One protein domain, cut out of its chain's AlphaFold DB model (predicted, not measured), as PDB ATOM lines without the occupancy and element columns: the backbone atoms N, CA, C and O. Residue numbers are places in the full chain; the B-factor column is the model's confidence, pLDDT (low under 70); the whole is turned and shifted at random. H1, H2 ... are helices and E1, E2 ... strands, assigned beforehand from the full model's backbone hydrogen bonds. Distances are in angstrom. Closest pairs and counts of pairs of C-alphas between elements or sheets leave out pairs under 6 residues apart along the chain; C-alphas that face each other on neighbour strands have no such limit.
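AT A GLANCE: This is residues 4 to 93 of the 537 residues of an uncharacterized protein of Oribacterium sp. C9 (UniProt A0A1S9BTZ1). One long helix, H6, runs along one side of a small body made of five short helices and a two-stranded hairpin. H1 and H5 pack on its first half, H5 folding back as a helical hairpin with it, while residues 85 to 93 of H6 stick out as an arm. The hairpin of E1 and E2 lies at the far end of the domain from that arm, next to H2. The printed part has 90 residues, with six named helices and two named strands in the order H1, E1, E2, H2, H3, H4, H5, H6; the sheet is E1 - E2, antiparallel, and the class is mostly helix. The whole is compact, with a radius of gyration of the C-alphas of 13.0 A and spans of 44 by 30 by 20 A.

IN THESE COORDINATES: H1, residues 4 to 11, begins at C-alpha 4 at (-32.394, -6.083, -33.615). E1 is residues 13 to 16 and E2 residues 20 to 23. H2 is residues 24 to 30, H3 residues 32 to 39, and H4 residues 46 to 54, 12.3 A long. H5, residues 56 to 65, is 14.2 A long. H6, residues 69 to 93, is 36.2 A long and ends at C-alpha 93 at (-42.057, 7.874, -17.733).

HOW THE PARTS SIT: H1 is the hub and touches H2, H4 and H6. With H2 the closest C-alphas are Ile 10 and Trp 24, 5.2 A apart, at a tilt of 36 degrees, only just steep. With H4 they are Ile 6 and Thr 48, 5.3 A, at a steep tilt of 65 degrees. H6 touches H1 with residues 73 to 80 alone, Arg 7 and Leu 77 being closest at 6.9 A between C-alphas, at a shallow tilt of 31 degrees, opposite ways. In the hairpin of E1 and E2, N 14 and O 22 are 2.8 A apart and N 20 and O 16 2.7 A, both within hydrogen-bond range. H2 and H3 form a helical hairpin, with the C-alphas of Tyr 28 and Phe 35 closest at 5.4 A. H5 and H6 form another, with the C-alphas of Ile 62 and Arg 72 closest at 6.3 A, through residues 72 to 76 of H6 alone. H4 and H6 are close but not clearly touching, about perpendicular at 78 degrees, with the C-alphas of Phe 51 and Phe 83 closest at 7.1 A. E1 and E2 are apart from H6. In H1, H2, H3, H4, H5 and H6 every O i to N i+4 pair is within hydrogen-bond range.

THE WHOLE: The two C-alphas farthest apart are those of Lys 18 and Lys 93, 44.2 A. Without residues 85 to 93, which stand free, the body spans 30 by 27 by 20 A. The printed part has no cut and no long link. The mean pLDDT of the printed part is 82.2; residue 65, residues 67 to 71 and residue 93 are under 70.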
ATOM      1  N   THR A   4     -33.103  -5.129 -32.752       79.31
ATOM      2  CA  THR A   4     -32.394  -6.083 -33.615       79.31
ATOM      3  C   THR A   4     -33.225  -7.340 -33.850       79.31
ATOM      4  O   THR A   4     -33.280  -7.844 -34.973       79.31
ATOM      5  N   LEU A   5     -33.913  -7.821 -32.811       82.69
ATOM      6  CA  LEU A   5     -34.794  -8.984 -32.891       82.69
ATOM      7  C   LEU A   5     -35.992  -8.713 -33.810       82.69
ATOM      8  O   LEU A   5     -36.223  -9.478 -34.747       82.69
ATOM      9  N   ILE A   6     -36.685  -7.584 -33.615       84.62
ATOM     10  CA  ILE A   6     -37.847  -7.188 -34.432       84.62
ATOM     11  C   ILE A   6     -37.446  -7.034 -35.908       84.62
ATOM     12  O   ILE A   6     -38.113  -7.552 -36.806       84.62
ATOM     13  N   ARG A   7     -36.314  -6.369 -36.181       86.31
ATOM     14  CA  ARG A   7     -35.788  -6.196 -37.546       86.31
ATOM     15  C   ARG A   7     -35.487  -7.535 -38.219       86.31
ATOM     16  O   ARG A   7     -35.863  -7.735 -39.376       86.31
ATOM     17  N   ASN A   8     -34.830  -8.449 -37.505       84.88
ATOM     18  CA  ASN A   8     -34.483  -9.765 -38.034       84.88
ATOM     19  C   ASN A   8     -35.735 -10.590 -38.344       84.88
ATOM     20  O   ASN A   8     -35.815 -11.174 -39.422       84.88
ATOM     21  N   GLU A   9     -36.732 -10.597 -37.461       86.38
ATOM     22  CA  GLU A   9     -37.975 -11.342 -37.675       86.38
ATOM     23  C   GLU A   9     -38.783 -10.797 -38.864       86.38
ATOM     24  O   GLU A   9     -39.233 -11.573 -39.706       86.38
ATOM     25  N   ILE A  10     -38.899  -9.471 -39.010       84.12
ATOM     26  CA  ILE A  10     -39.675  -8.836 -40.092       84.12
ATOM     27  C   ILE A  10     -39.028  -9.024 -41.472       84.12
ATOM     28  O   ILE A  10     -39.728  -9.193 -42.479       84.12
ATOM     29  N   LEU A  11     -37.695  -8.995 -41.535       81.31
ATOM     30  CA  LEU A  11     -36.945  -9.171 -42.781       81.31
ATOM     31  C   LEU A  11     -36.662 -10.641 -43.120       81.31
ATOM     32  O   LEU A  11     -36.249 -10.937 -44.247       81.31
ATOM     33  N   CYS A  12     -36.905 -11.563 -42.186       84.56
ATOM     34  CA  CYS A  12     -36.769 -12.991 -42.423       84.56
ATOM     35  C   CYS A  12     -37.861 -13.541 -43.345       84.56
ATOM     36  O   CYS A  12     -38.979 -13.032 -43.447       84.56
ATOM     37  N   TYR A  13     -37.512 -14.637 -44.019       85.06
ATOM     38  CA  TYR A  13     -38.442 -15.379 -44.854       85.06
ATOM     39  C   TYR A  13     -39.292 -16.321 -44.001       85.06
ATOM     40  O   TYR A  13     -38.754 -17.150 -43.273       85.06
ATOM     41  N   THR A  14     -40.608 -16.249 -44.169       83.62
ATOM     42  CA  THR A  14     -41.561 -17.264 -43.715       83.62
ATOM     43  C   THR A  14     -41.978 -18.151 -44.888       83.62
ATOM     44  O   THR A  14     -41.863 -17.767 -46.061       83.62
ATOM     45  N   TYR A  15     -42.428 -19.364 -44.567       83.62
ATOM     46  CA  TYR A  15     -43.003 -20.288 -45.533       83.62
ATOM     47  C   TYR A  15     -44.526 -20.306 -45.411       83.62
ATOM     48  O   TYR A  15     -45.062 -20.552 -44.333       83.62
ATOM     49  N   ASP A  16     -45.220 -20.072 -46.517       81.88
ATOM     50  CA  ASP A  16     -46.672 -20.166 -46.625       81.88
ATOM     51  C   ASP A  16     -47.052 -21.073 -47.801       81.88
ATOM     52  O   ASP A  16     -46.419 -21.017 -48.854       81.88
ATOM     53  N   GLU A  17     -48.091 -21.897 -47.664       78.94
ATOM     54  CA  GLU A  17     -48.502 -22.832 -48.723       78.94
ATOM     55  C   GLU A  17     -48.879 -22.119 -50.034       78.94
ATOM     56  O   GLU A  17     -48.624 -22.641 -51.122       78.94
ATOM     57  N   LYS A  18     -49.428 -20.898 -49.951       82.75
ATOM     58  CA  LYS A  18     -49.838 -20.094 -51.110       82.75
ATOM     59  C   LYS A  18     -48.676 -19.292 -51.696       82.75
ATOM     60  O   LYS A  18     -48.595 -19.138 -52.914       82.75
ATOM     61  N   TYR A  19     -47.780 -18.777 -50.853       81.25
ATOM     62  CA  TYR A  19     -46.710 -17.857 -51.275       81.25
ATOM     63  C   TYR A  19     -45.298 -18.460 -51.271       81.25
ATOM     64  O   TYR A  19     -44.344 -17.775 -51.645       81.25
ATOM     65  N   LYS A  20     -45.153 -19.740 -50.906       86.94
ATOM     66  CA  LYS A  20     -43.873 -20.428 -50.689       86.94
ATOM     67  C   LYS A  20     -42.997 -19.612 -49.737       86.94
ATOM     68  O   LYS A  20     -43.406 -19.351 -48.616       86.94
ATOM     69  N   LYS A  21     -41.811 -19.188 -50.176       88.50
ATOM     70  CA  LYS A  21     -40.848 -18.410 -49.390       88.50
ATOM     71  C   LYS A  21     -41.073 -16.909 -49.610       88.50
ATOM     72  O   LYS A  21     -40.801 -16.405 -50.699       88.50
ATOM     73  N   ILE A  22     -41.527 -16.192 -48.584       87.06
ATOM     74  CA  ILE A  22     -41.834 -14.753 -48.642       87.06
ATOM     75  C   ILE A  22     -41.400 -14.052 -47.351       87.06
ATOM     76  O   ILE A  22     -41.449 -14.659 -46.288       87.06
ATOM     77  N   LYS A  23     -40.949 -12.793 -47.417       88.06
ATOM     78  CA  LYS A  23     -40.651 -12.012 -46.204       88.06
ATOM     79  C   LYS A  23     -41.940 -11.659 -45.459       88.06
ATOM     80  O   LYS A  23     -42.976 -11.464 -46.095       88.06
ATOM     81  N   TRP A  24     -41.881 -11.510 -44.138       87.19
ATOM     82  CA  TRP A  24     -43.051 -11.119 -43.341       87.19
ATOM     83  C   TRP A  24     -43.659  -9.786 -43.792       87.19
ATOM     84  O   TRP A  24     -44.877  -9.694 -43.952       87.19
ATOM     85  N   LEU A  25     -42.825  -8.786 -44.095       84.94
ATOM     86  CA  LEU A  25     -43.289  -7.493 -44.613       84.94
ATOM     87  C   LEU A  25     -43.996  -7.618 -45.975       84.94
ATOM     88  O   LEU A  25     -45.047  -7.021 -46.203       84.94
ATOM     89  N   ASP A  26     -43.463  -8.443 -46.876       83.25
ATOM     90  CA  ASP A  26     -44.083  -8.680 -48.182       83.25
ATOM     91  C   ASP A  26     -45.399  -9.455 -48.057       83.25
ATOM     92  O   ASP A  26     -46.341  -9.206 -48.814       83.25
ATOM     93  N   LEU A  27     -45.479 -10.384 -47.098       87.25
ATOM     94  CA  LEU A  27     -46.704 -11.115 -46.789       87.25
ATOM     95  C   LEU A  27     -47.778 -10.173 -46.234       87.25
ATOM     96  O   LEU A  27     -48.919 -10.239 -46.686       87.25
ATOM     97  N   TYR A  28     -47.408  -9.242 -45.349       87.50
ATOM     98  CA  TYR A  28     -48.299  -8.183 -44.865       87.50
ATOM     99  C   TYR A  28     -48.849  -7.332 -46.020       87.50
ATOM    100  O   TYR A  28     -50.058  -7.099 -46.119       87.50
ATOM    101  N   CYS A  29     -47.982  -6.907 -46.946       82.75
ATOM    102  CA  CYS A  29     -48.404  -6.092 -48.083       82.75
ATOM    103  C   CYS A  29     -49.322  -6.852 -49.053       82.75
ATOM    104  O   CYS A  29     -50.271  -6.255 -49.572       82.75
ATOM    105  N   LYS A  30     -49.063  -8.143 -49.303       84.31
ATOM    106  CA  LYS A  30     -49.824  -8.956 -50.266       84.31
ATOM    107  C   LYS A  30     -51.131  -9.513 -49.704       84.31
ATOM    108  O   LYS A  30     -52.131  -9.503 -50.416       84.31
ATOM    109  N   ASP A  31     -51.131 -10.010 -48.469       86.19
ATOM    110  CA  ASP A  31     -52.255 -10.758 -47.897       86.19
ATOM    111  C   ASP A  31     -52.302 -10.631 -46.364       86.19
ATOM    112  O   ASP A  31     -51.849 -11.504 -45.617       86.19
ATOM    113  N   LYS A  32     -52.894  -9.528 -45.886       86.31
ATOM    114  CA  LYS A  32     -53.043  -9.242 -44.449       86.31
ATOM    115  C   LYS A  32     -53.749 -10.366 -43.683       86.31
ATOM    116  O   LYS A  32     -53.421 -10.620 -42.530       86.31
ATOM    117  N   ALA A  33     -54.716 -11.043 -44.304       85.00
ATOM    118  CA  ALA A  33     -55.489 -12.093 -43.643       85.00
ATOM    119  C   ALA A  33     -54.643 -13.347 -43.370       85.00
ATOM    120  O   ALA A  33     -54.791 -13.991 -42.330       85.00
ATOM    121  N   VAL A  34     -53.745 -13.703 -44.290       86.75
ATOM    122  CA  VAL A  34     -52.762 -14.776 -44.077       86.75
ATOM    123  C   VAL A  34     -51.710 -14.341 -43.056       86.75
ATOM    124  O   VAL A  34     -51.426 -15.092 -42.125       86.75
ATOM    125  N   PHE A  35     -51.209 -13.109 -43.175       87.88
ATOM    126  CA  PHE A  35     -50.236 -12.537 -42.246       87.88
ATOM    127  C   PHE A  35     -50.708 -12.605 -40.786       87.88
ATOM    128  O   PHE A  35     -50.028 -13.200 -39.958       87.88
ATOM    129  N   PHE A  36     -51.897 -12.082 -40.462       84.94
ATOM    130  CA  PHE A  36     -52.385 -12.063 -39.076       84.94
ATOM    131  C   PHE A  36     -52.731 -13.453 -38.527       84.94
ATOM    132  O   PHE A  36     -52.691 -13.654 -37.315       84.94
ATOM    133  N   ARG A  37     -53.045 -14.435 -39.386       85.62
ATOM    134  CA  ARG A  37     -53.198 -15.833 -38.948       85.62
ATOM    135  C   ARG A  37     -51.863 -16.435 -38.517       85.62
ATOM    136  O   ARG A  37     -51.819 -17.078 -37.475       85.62
ATOM    137  N   LYS A  38     -50.791 -16.179 -39.271       83.44
ATOM    138  CA  LYS A  38     -49.426 -16.609 -38.926       83.44
ATOM    139  C   LYS A  38     -48.835 -15.815 -37.762       83.44
ATOM    140  O   LYS A  38     -48.115 -16.359 -36.941       83.44
ATOM    141  N   LEU A  39     -49.195 -14.543 -37.623       84.44
ATOM    142  CA  LEU A  39     -48.797 -13.747 -36.461       84.44
ATOM    143  C   LEU A  39     -49.331 -14.367 -35.153       84.44
ATOM    144  O   LEU A  39     -48.647 -14.373 -34.137       84.44
ATOM    145  N   LYS A  40     -50.532 -14.963 -35.200       80.81
ATOM    146  CA  LYS A  40     -51.172 -15.646 -34.064       80.81
ATOM    147  C   LYS A  40     -50.695 -17.085 -33.827       80.81
ATOM    148  O   LYS A  40     -51.038 -17.640 -32.788       80.81
ATOM    149  N   SER A  41     -49.931 -17.699 -34.739       81.81
ATOM    150  CA  SER A  41     -49.401 -19.063 -34.553       81.81
ATOM    151  C   SER A  41     -48.140 -19.114 -33.678       81.81
ATOM    152  O   SER A  41     -47.664 -20.206 -33.382       81.81
ATOM    153  N   GLY A  42     -47.621 -17.961 -33.234       78.31
ATOM    154  CA  GLY A  42     -46.430 -17.877 -32.381       78.31
ATOM    155  C   GLY A  42     -45.105 -18.006 -33.139       78.31
ATOM    156  O   GLY A  42     -44.083 -18.300 -32.529       78.31
ATOM    157  N   GLU A  43     -45.107 -17.800 -34.462       80.62
ATOM    158  CA  GLU A  43     -43.900 -17.849 -35.308       80.62
ATOM    159  C   GLU A  43     -42.962 -16.632 -35.133       80.62
ATOM    160  O   GLU A  43     -41.857 -16.640 -35.674       80.62
ATOM    161  N   VAL A  44     -43.389 -15.593 -34.409       85.69
ATOM    162  CA  VAL A  44     -42.610 -14.372 -34.132       85.69
ATOM    163  C   VAL A  44     -42.680 -14.001 -32.653       85.69
ATOM    164  O   VAL A  44     -43.603 -14.409 -31.944       85.69
ATOM    165  N   SER A  45     -41.712 -13.212 -32.186       86.31
ATOM    166  CA  SER A  45     -41.659 -12.753 -30.800       86.31
ATOM    167  C   SER A  45     -42.859 -11.864 -30.416       86.31
ATOM    168  O   SER A  45     -43.422 -11.169 -31.270       86.31
ATOM    169  N   PRO A  46     -43.242 -11.820 -29.121       84.62
ATOM    170  CA  PRO A  46     -44.297 -10.928 -28.629       84.62
ATOM    171  C   PRO A  46     -44.051  -9.446 -28.947       84.62
ATOM    172  O   PRO A  46     -44.998  -8.718 -29.239       84.62
ATOM    173  N   ASP A  47     -42.787  -9.014 -28.949       85.12
ATOM    174  CA  ASP A  47     -42.388  -7.644 -29.291       85.12
ATOM    175  C   ASP A  47     -42.717  -7.314 -30.759       85.12
ATOM    176  O   ASP A  47     -43.235  -6.236 -31.060       85.12
ATOM    177  N   THR A  48     -42.496  -8.266 -31.670       86.00
ATOM    178  CA  THR A  48     -42.862  -8.134 -33.087       86.00
ATOM    179  C   THR A  48     -44.377  -8.110 -33.280       86.00
ATOM    180  O   THR A  48     -44.877  -7.318 -34.080       86.00
ATOM    181  N   VAL A  49     -45.134  -8.919 -32.528       86.81
ATOM    182  CA  VAL A  49     -46.608  -8.864 -32.549       86.81
ATOM    183  C   VAL A  49     -47.097  -7.474 -32.136       86.81
ATOM    184  O   VAL A  49     -47.872  -6.855 -32.868       86.81
ATOM    185  N   LEU A  50     -46.585  -6.955 -31.016       87.56
ATOM    186  CA  LEU A  50     -46.961  -5.646 -30.490       87.56
ATOM    187  C   LEU A  50     -46.625  -4.512 -31.474       87.56
ATOM    188  O   LEU A  50     -47.434  -3.604 -31.669       87.56
ATOM    189  N   PHE A  51     -45.475  -4.587 -32.153       91.00
ATOM    190  CA  PHE A  51     -45.116  -3.646 -33.216       91.00
ATOM    191  C   PHE A  51     -46.172  -3.604 -34.332       91.00
ATOM    192  O   PHE A  51     -46.611  -2.515 -34.715       91.00
ATOM    193  N   PHE A  52     -46.606  -4.762 -34.844       88.00
ATOM    194  CA  PHE A  52     -47.588  -4.822 -35.932       88.00
ATOM    195  C   PHE A  52     -48.981  -4.349 -35.511       88.00
ATOM    196  O   PHE A  52     -49.672  -3.724 -36.317       88.00
ATOM    197  N   GLU A  53     -49.385  -4.610 -34.268       86.12
ATOM    198  CA  GLU A  53     -50.657  -4.129 -33.723       86.12
ATOM    199  C   GLU A  53     -50.666  -2.604 -33.559       86.12
ATOM    200  O   GLU A  53     -51.638  -1.943 -33.928       86.12
ATOM    201  N   MET A  54     -49.567  -2.021 -33.072       86.12
ATOM    202  CA  MET A  54     -49.476  -0.579 -32.820       86.12
ATOM    203  C   MET A  54     -49.135   0.251 -34.067       86.12
ATOM    204  O   MET A  54     -49.453   1.440 -34.120       86.12
ATOM    205  N   SER A  55     -48.509  -0.354 -35.079       89.06
ATOM    206  CA  SER A  55     -47.998   0.354 -36.265       89.06
ATOM    207  C   SER A  55     -48.810   0.107 -37.539       89.06
ATOM    208  O   SER A  55     -48.402   0.538 -38.617       89.06
ATOM    209  N   GLN A  56     -49.972  -0.549 -37.444       87.38
ATOM    210  CA  GLN A  56     -50.775  -0.961 -38.601       87.38
ATOM    211  C   GLN A  56     -51.123   0.201 -39.550       87.38
ATOM    212  O   GLN A  56     -50.955   0.068 -40.758       87.38
ATOM    213  N   GLN A  57     -51.563   1.345 -39.017       86.19
ATOM    214  CA  GLN A  57     -51.938   2.506 -39.836       86.19
ATOM    215  C   GLN A  57     -50.741   3.068 -40.617       86.19
ATOM    216  O   GLN A  57     -50.843   3.335 -41.811       86.19
ATOM    217  N   LYS A  58     -49.581   3.188 -39.963       88.56
ATOM    218  CA  LYS A  58     -48.350   3.689 -40.590       88.56
ATOM    219  C   LYS A  58     -47.803   2.705 -41.629       88.56
ATOM    220  O   LYS A  58     -47.310   3.119 -42.673       88.56
ATOM    221  N   LEU A  59     -47.921   1.400 -41.379       85.94
ATOM    222  CA  LEU A  59     -47.559   0.361 -42.351       85.94
ATOM    223  C   LEU A  59     -48.461   0.393 -43.593       85.94
ATOM    224  O   LEU A  59     -47.978   0.156 -44.702       85.94
ATOM    225  N   ASP A  60     -49.740   0.729 -43.427       84.88
ATOM    226  CA  ASP A  60     -50.672   0.926 -44.537       84.88
ATOM    227  C   ASP A  60     -50.339   2.167 -45.366       84.88
ATOM    228  O   ASP A  60     -50.276   2.087 -46.592       84.88
ATOM    229  N   GLU A  61     -49.985   3.273 -44.715       83.31
ATOM    230  CA  GLU A  61     -49.488   4.468 -45.400       83.31
ATOM    231  C   GLU A  61     -48.201   4.180 -46.193       83.31
ATOM    232  O   GLU A  61     -48.074   4.611 -47.341       83.31
ATOM    233  N   ILE A  62     -47.256   3.409 -45.636       78.62
ATOM    234  CA  ILE A  62     -46.031   2.990 -46.344       78.62
ATOM    235  C   ILE A  62     -46.374   2.106 -47.547       78.62
ATOM    236  O   ILE A  62     -45.799   2.275 -48.626       78.62
ATOM    237  N   LYS A  63     -47.314   1.169 -47.388       81.19
ATOM    238  CA  LYS A  63     -47.764   0.291 -48.471       81.19
ATOM    239  C   LYS A  63     -48.375   1.088 -49.626       81.19
ATOM    240  O   LYS A  63     -48.061   0.794 -50.781       81.19
ATOM    241  N   ASP A  64     -49.217   2.067 -49.316       77.38
ATOM    242  CA  ASP A  64     -49.974   2.828 -50.311       77.38
ATOM    243  C   ASP A  64     -49.125   3.926 -50.976       77.38
ATOM    244  O   ASP A  64     -49.297   4.214 -52.162       77.38
ATOM    245  N   SER A  65     -48.165   4.507 -50.248       69.62
ATOM    246  CA  SER A  65     -47.292   5.573 -50.761       69.62
ATOM    247  C   SER A  65     -46.042   5.067 -51.488       69.62
ATOM    248  O   SER A  65     -45.514   5.767 -52.357       69.62
ATOM    249  N   VAL A  66     -45.559   3.857 -51.177       70.25
ATOM    250  CA  VAL A  66     -44.292   3.333 -51.705       70.25
ATOM    251  C   VAL A  66     -44.523   2.070 -52.535       70.25
ATOM    252  O   VAL A  66     -44.714   0.968 -52.023       70.25
ATOM    253  N   SER A  67     -44.426   2.207 -53.859       64.56
ATOM    254  CA  SER A  67     -44.648   1.104 -54.808       64.56
ATOM    255  C   SER A  67     -43.483   0.105 -54.893       64.56
ATOM    256  O   SER A  67     -43.699  -1.069 -55.205       64.56
ATOM    257  N   ILE A  68     -42.261   0.525 -54.556       59.97
ATOM    258  CA  ILE A  68     -41.034  -0.280 -54.669       59.97
ATOM    259  C   ILE A  68     -40.723  -0.987 -53.340       59.97
ATOM    260  O   ILE A  68     -40.612  -0.344 -52.300       59.97
ATOM    261  N   ALA A  69     -40.506  -2.307 -53.386       68.69
ATOM    262  CA  ALA A  69     -40.273  -3.143 -52.200       68.69
ATOM    263  C   ALA A  69     -39.063  -2.701 -51.357       68.69
ATOM    264  O   ALA A  69     -39.175  -2.594 -50.142       68.69
ATOM    265  N   PHE A  70     -37.944  -2.352 -52.001       66.56
ATOM    266  CA  PHE A  70     -36.739  -1.882 -51.311       66.56
ATOM    267  C   PHE A  70     -36.999  -0.649 -50.426       66.56
ATOM    268  O   PHE A  70     -36.560  -0.595 -49.281       66.56
ATOM    269  N   PHE A  71     -37.759   0.330 -50.928       56.81
ATOM    270  CA  PHE A  71     -38.076   1.536 -50.160       56.81
ATOM    271  C   PHE A  71     -39.114   1.274 -49.060       56.81
ATOM    272  O   PHE A  71     -39.078   1.947 -48.032       56.81
ATOM    273  N   ARG A  72     -39.995   0.273 -49.228       78.06
ATOM    274  CA  ARG A  72     -40.885  -0.186 -48.147       78.06
ATOM    275  C   ARG A  72     -40.102  -0.814 -47.001       78.06
ATOM    276  O   ARG A  72     -40.411  -0.534 -45.851       78.06
ATOM    277  N   GLU A  73     -39.077  -1.612 -47.306       80.75
ATOM    278  CA  GLU A  73     -38.198  -2.193 -46.284       80.75
ATOM    279  C   GLU A  73     -37.477  -1.098 -45.487       80.75
ATOM    280  O   GLU A  73     -37.530  -1.113 -44.262       80.75
ATOM    281  N   GLN A  74     -36.897  -0.098 -46.160       73.50
ATOM    282  CA  GLN A  74     -36.229   1.026 -45.487       73.50
ATOM    283  C   GLN A  74     -37.184   1.833 -44.597       73.50
ATOM    284  O   GLN A  74     -36.882   2.082 -43.434       73.50
ATOM    285  N   LYS A  75     -38.377   2.171 -45.101       77.81
ATOM    286  CA  LYS A  75     -39.387   2.894 -44.312       77.81
ATOM    287  C   LYS A  75     -39.921   2.079 -43.135       77.81
ATOM    288  O   LYS A  75     -40.234   2.645 -42.095       77.81
ATOM    289  N   CYS A  76     -40.008   0.759 -43.280       81.12
ATOM    290  CA  CYS A  76     -40.383  -0.120 -42.180       81.12
ATOM    291  C   CYS A  76     -39.293  -0.178 -41.100       81.12
ATOM    292  O   CYS A  76     -39.628  -0.235 -39.924       81.12
ATOM    293  N   LEU A  77     -38.009  -0.144 -41.476       81.31
ATOM    294  CA  LEU A  77     -36.901  -0.100 -40.517       81.31
ATOM    295  C   LEU A  77     -36.894   1.205 -39.712       81.31
ATOM    296  O   LEU A  77     -36.804   1.142 -38.489       81.31
ATOM    297  N   GLU A  78     -37.084   2.352 -40.371       83.56
ATOM    298  CA  GLU A  78     -37.256   3.651 -39.693       83.56
ATOM    299  C   GLU A  78     -38.422   3.601 -38.691       83.56
ATOM    300  O   GLU A  78     -38.301   4.040 -37.550       83.56
ATOM    301  N   LEU A  79     -39.540   2.983 -39.086       87.88
ATOM    302  CA  LEU A  79     -40.718   2.849 -38.234       87.88
ATOM    303  C   LEU A  79     -40.485   1.952 -37.004       87.88
ATOM    304  O   LEU A  79     -41.063   2.207 -35.948       87.88
ATOM    305  N   ILE A  80     -39.657   0.908 -37.124       85.94
ATOM    306  CA  ILE A  80     -39.263   0.053 -35.990       85.94
ATOM    307  C   ILE A  80     -38.418   0.853 -34.997       85.94
ATOM    308  O   ILE A  80     -38.626   0.743 -33.789       85.94
ATOM    309  N   ASP A  81     -37.506   1.687 -35.490       84.38
ATOM    310  CA  ASP A  81     -36.643   2.506 -34.637       84.38
ATOM    311  C   ASP A  81     -37.428   3.579 -33.884       84.38
ATOM    312  O   ASP A  81     -37.247   3.745 -32.673       84.38
ATOM    313  N   ASP A  82     -38.377   4.223 -34.564       86.06
ATOM    314  CA  ASP A  82     -39.335   5.129 -33.932       86.06
ATOM    315  C   ASP A  82     -40.167   4.400 -32.868       86.06
ATOM    316  O   ASP A  82     -40.424   4.936 -31.787       86.06
ATOM    317  N   PHE A  83     -40.613   3.174 -33.149       88.88
ATOM    318  CA  PHE A  83     -41.421   2.391 -32.217       88.88
ATOM    319  C   PHE A  83     -40.651   2.040 -30.941       88.88
ATOM    320  O   PHE A  83     -41.152   2.290 -29.844       88.88
ATOM    321  N   VAL A  84     -39.431   1.514 -31.069       86.25
ATOM    322  CA  VAL A  84     -38.599   1.134 -29.917       86.25
ATOM    323  C   VAL A  84     -38.249   2.359 -29.073       86.25
ATOM    324  O   VAL A  84     -38.430   2.322 -27.856       86.25
ATOM    325  N   SER A  85     -37.882   3.475 -29.712       84.75
ATOM    326  CA  SER A  85     -37.575   4.734 -29.016       84.75
ATOM    327  C   SER A  85     -38.773   5.247 -28.201       84.75
ATOM    328  O   SER A  85     -38.634   5.631 -27.041       84.75
ATOM    329  N   ASN A  86     -39.985   5.183 -28.764       85.06
ATOM    330  CA  ASN A  86     -41.206   5.596 -28.064       85.06
ATOM    331  C   ASN A  86     -41.547   4.690 -26.865       85.06
ATOM    332  O   ASN A  86     -42.054   5.180 -25.853       85.06
ATOM    333  N   GLN A  87     -41.278   3.385 -26.948       83.75
ATOM    334  CA  GLN A  87     -41.516   2.457 -25.834       83.75
ATOM    335  C   GLN A  87     -40.513   2.658 -24.693       83.75
ATOM    336  O   GLN A  87     -40.897   2.609 -23.524       83.75
ATOM    337  N   GLU A  88     -39.254   2.964 -25.009       81.69
ATOM    338  CA  GLU A  88     -38.245   3.326 -24.007       81.69
ATOM    339  C   GLU A  88     -38.607   4.628 -23.279       81.69
ATOM    340  O   GLU A  88     -38.482   4.721 -22.056       81.69
ATOM    341  N   GLU A  89     -39.135   5.629 -23.988       77.06
ATOM    342  CA  GLU A  89     -39.642   6.850 -23.356       77.06
ATOM    343  C   GLU A  89     -40.841   6.601 -22.430       77.06
ATOM    344  O   GLU A  89     -40.953   7.237 -21.377       77.06
ATOM    345  N   LEU A  90     -41.750   5.698 -22.808       76.50
ATOM    346  CA  LEU A  90     -42.916   5.336 -21.999       76.50
ATOM    347  C   LEU A  90     -42.513   4.561 -20.738       76.50
ATOM    348  O   LEU A  90     -43.010   4.881 -19.655       76.50
ATOM    349  N   ALA A  91     -41.569   3.623 -20.849       72.81
ATOM    350  CA  ALA A  91     -41.009   2.901 -19.707       72.81
ATOM    351  C   ALA A  91     -40.321   3.863 -18.717       72.81
ATOM    352  O   ALA A  91     -40.622   3.860 -17.523       72.81
ATOM    353  N   ASN A  92     -39.511   4.794 -19.231       71.25
ATOM    354  CA  ASN A  92     -38.838   5.820 -18.428       71.25
ATOM    355  C   ASN A  92     -39.808   6.818 -17.759       71.25
ATOM    356  O   ASN A  92     -39.489   7.402 -16.719       71.25
ATOM    357  N   LYS A  93     -40.994   7.049 -18.339       68.62
ATOM    358  CA  LYS A  93     -42.057   7.874 -17.733       68.62
ATOM    359  C   LYS A  93     -42.822   7.113 -16.643       68.62
ATOM    360  O   LYS A  93     -43.190   7.725 -15.640       68.62
TER     361      LYS A  93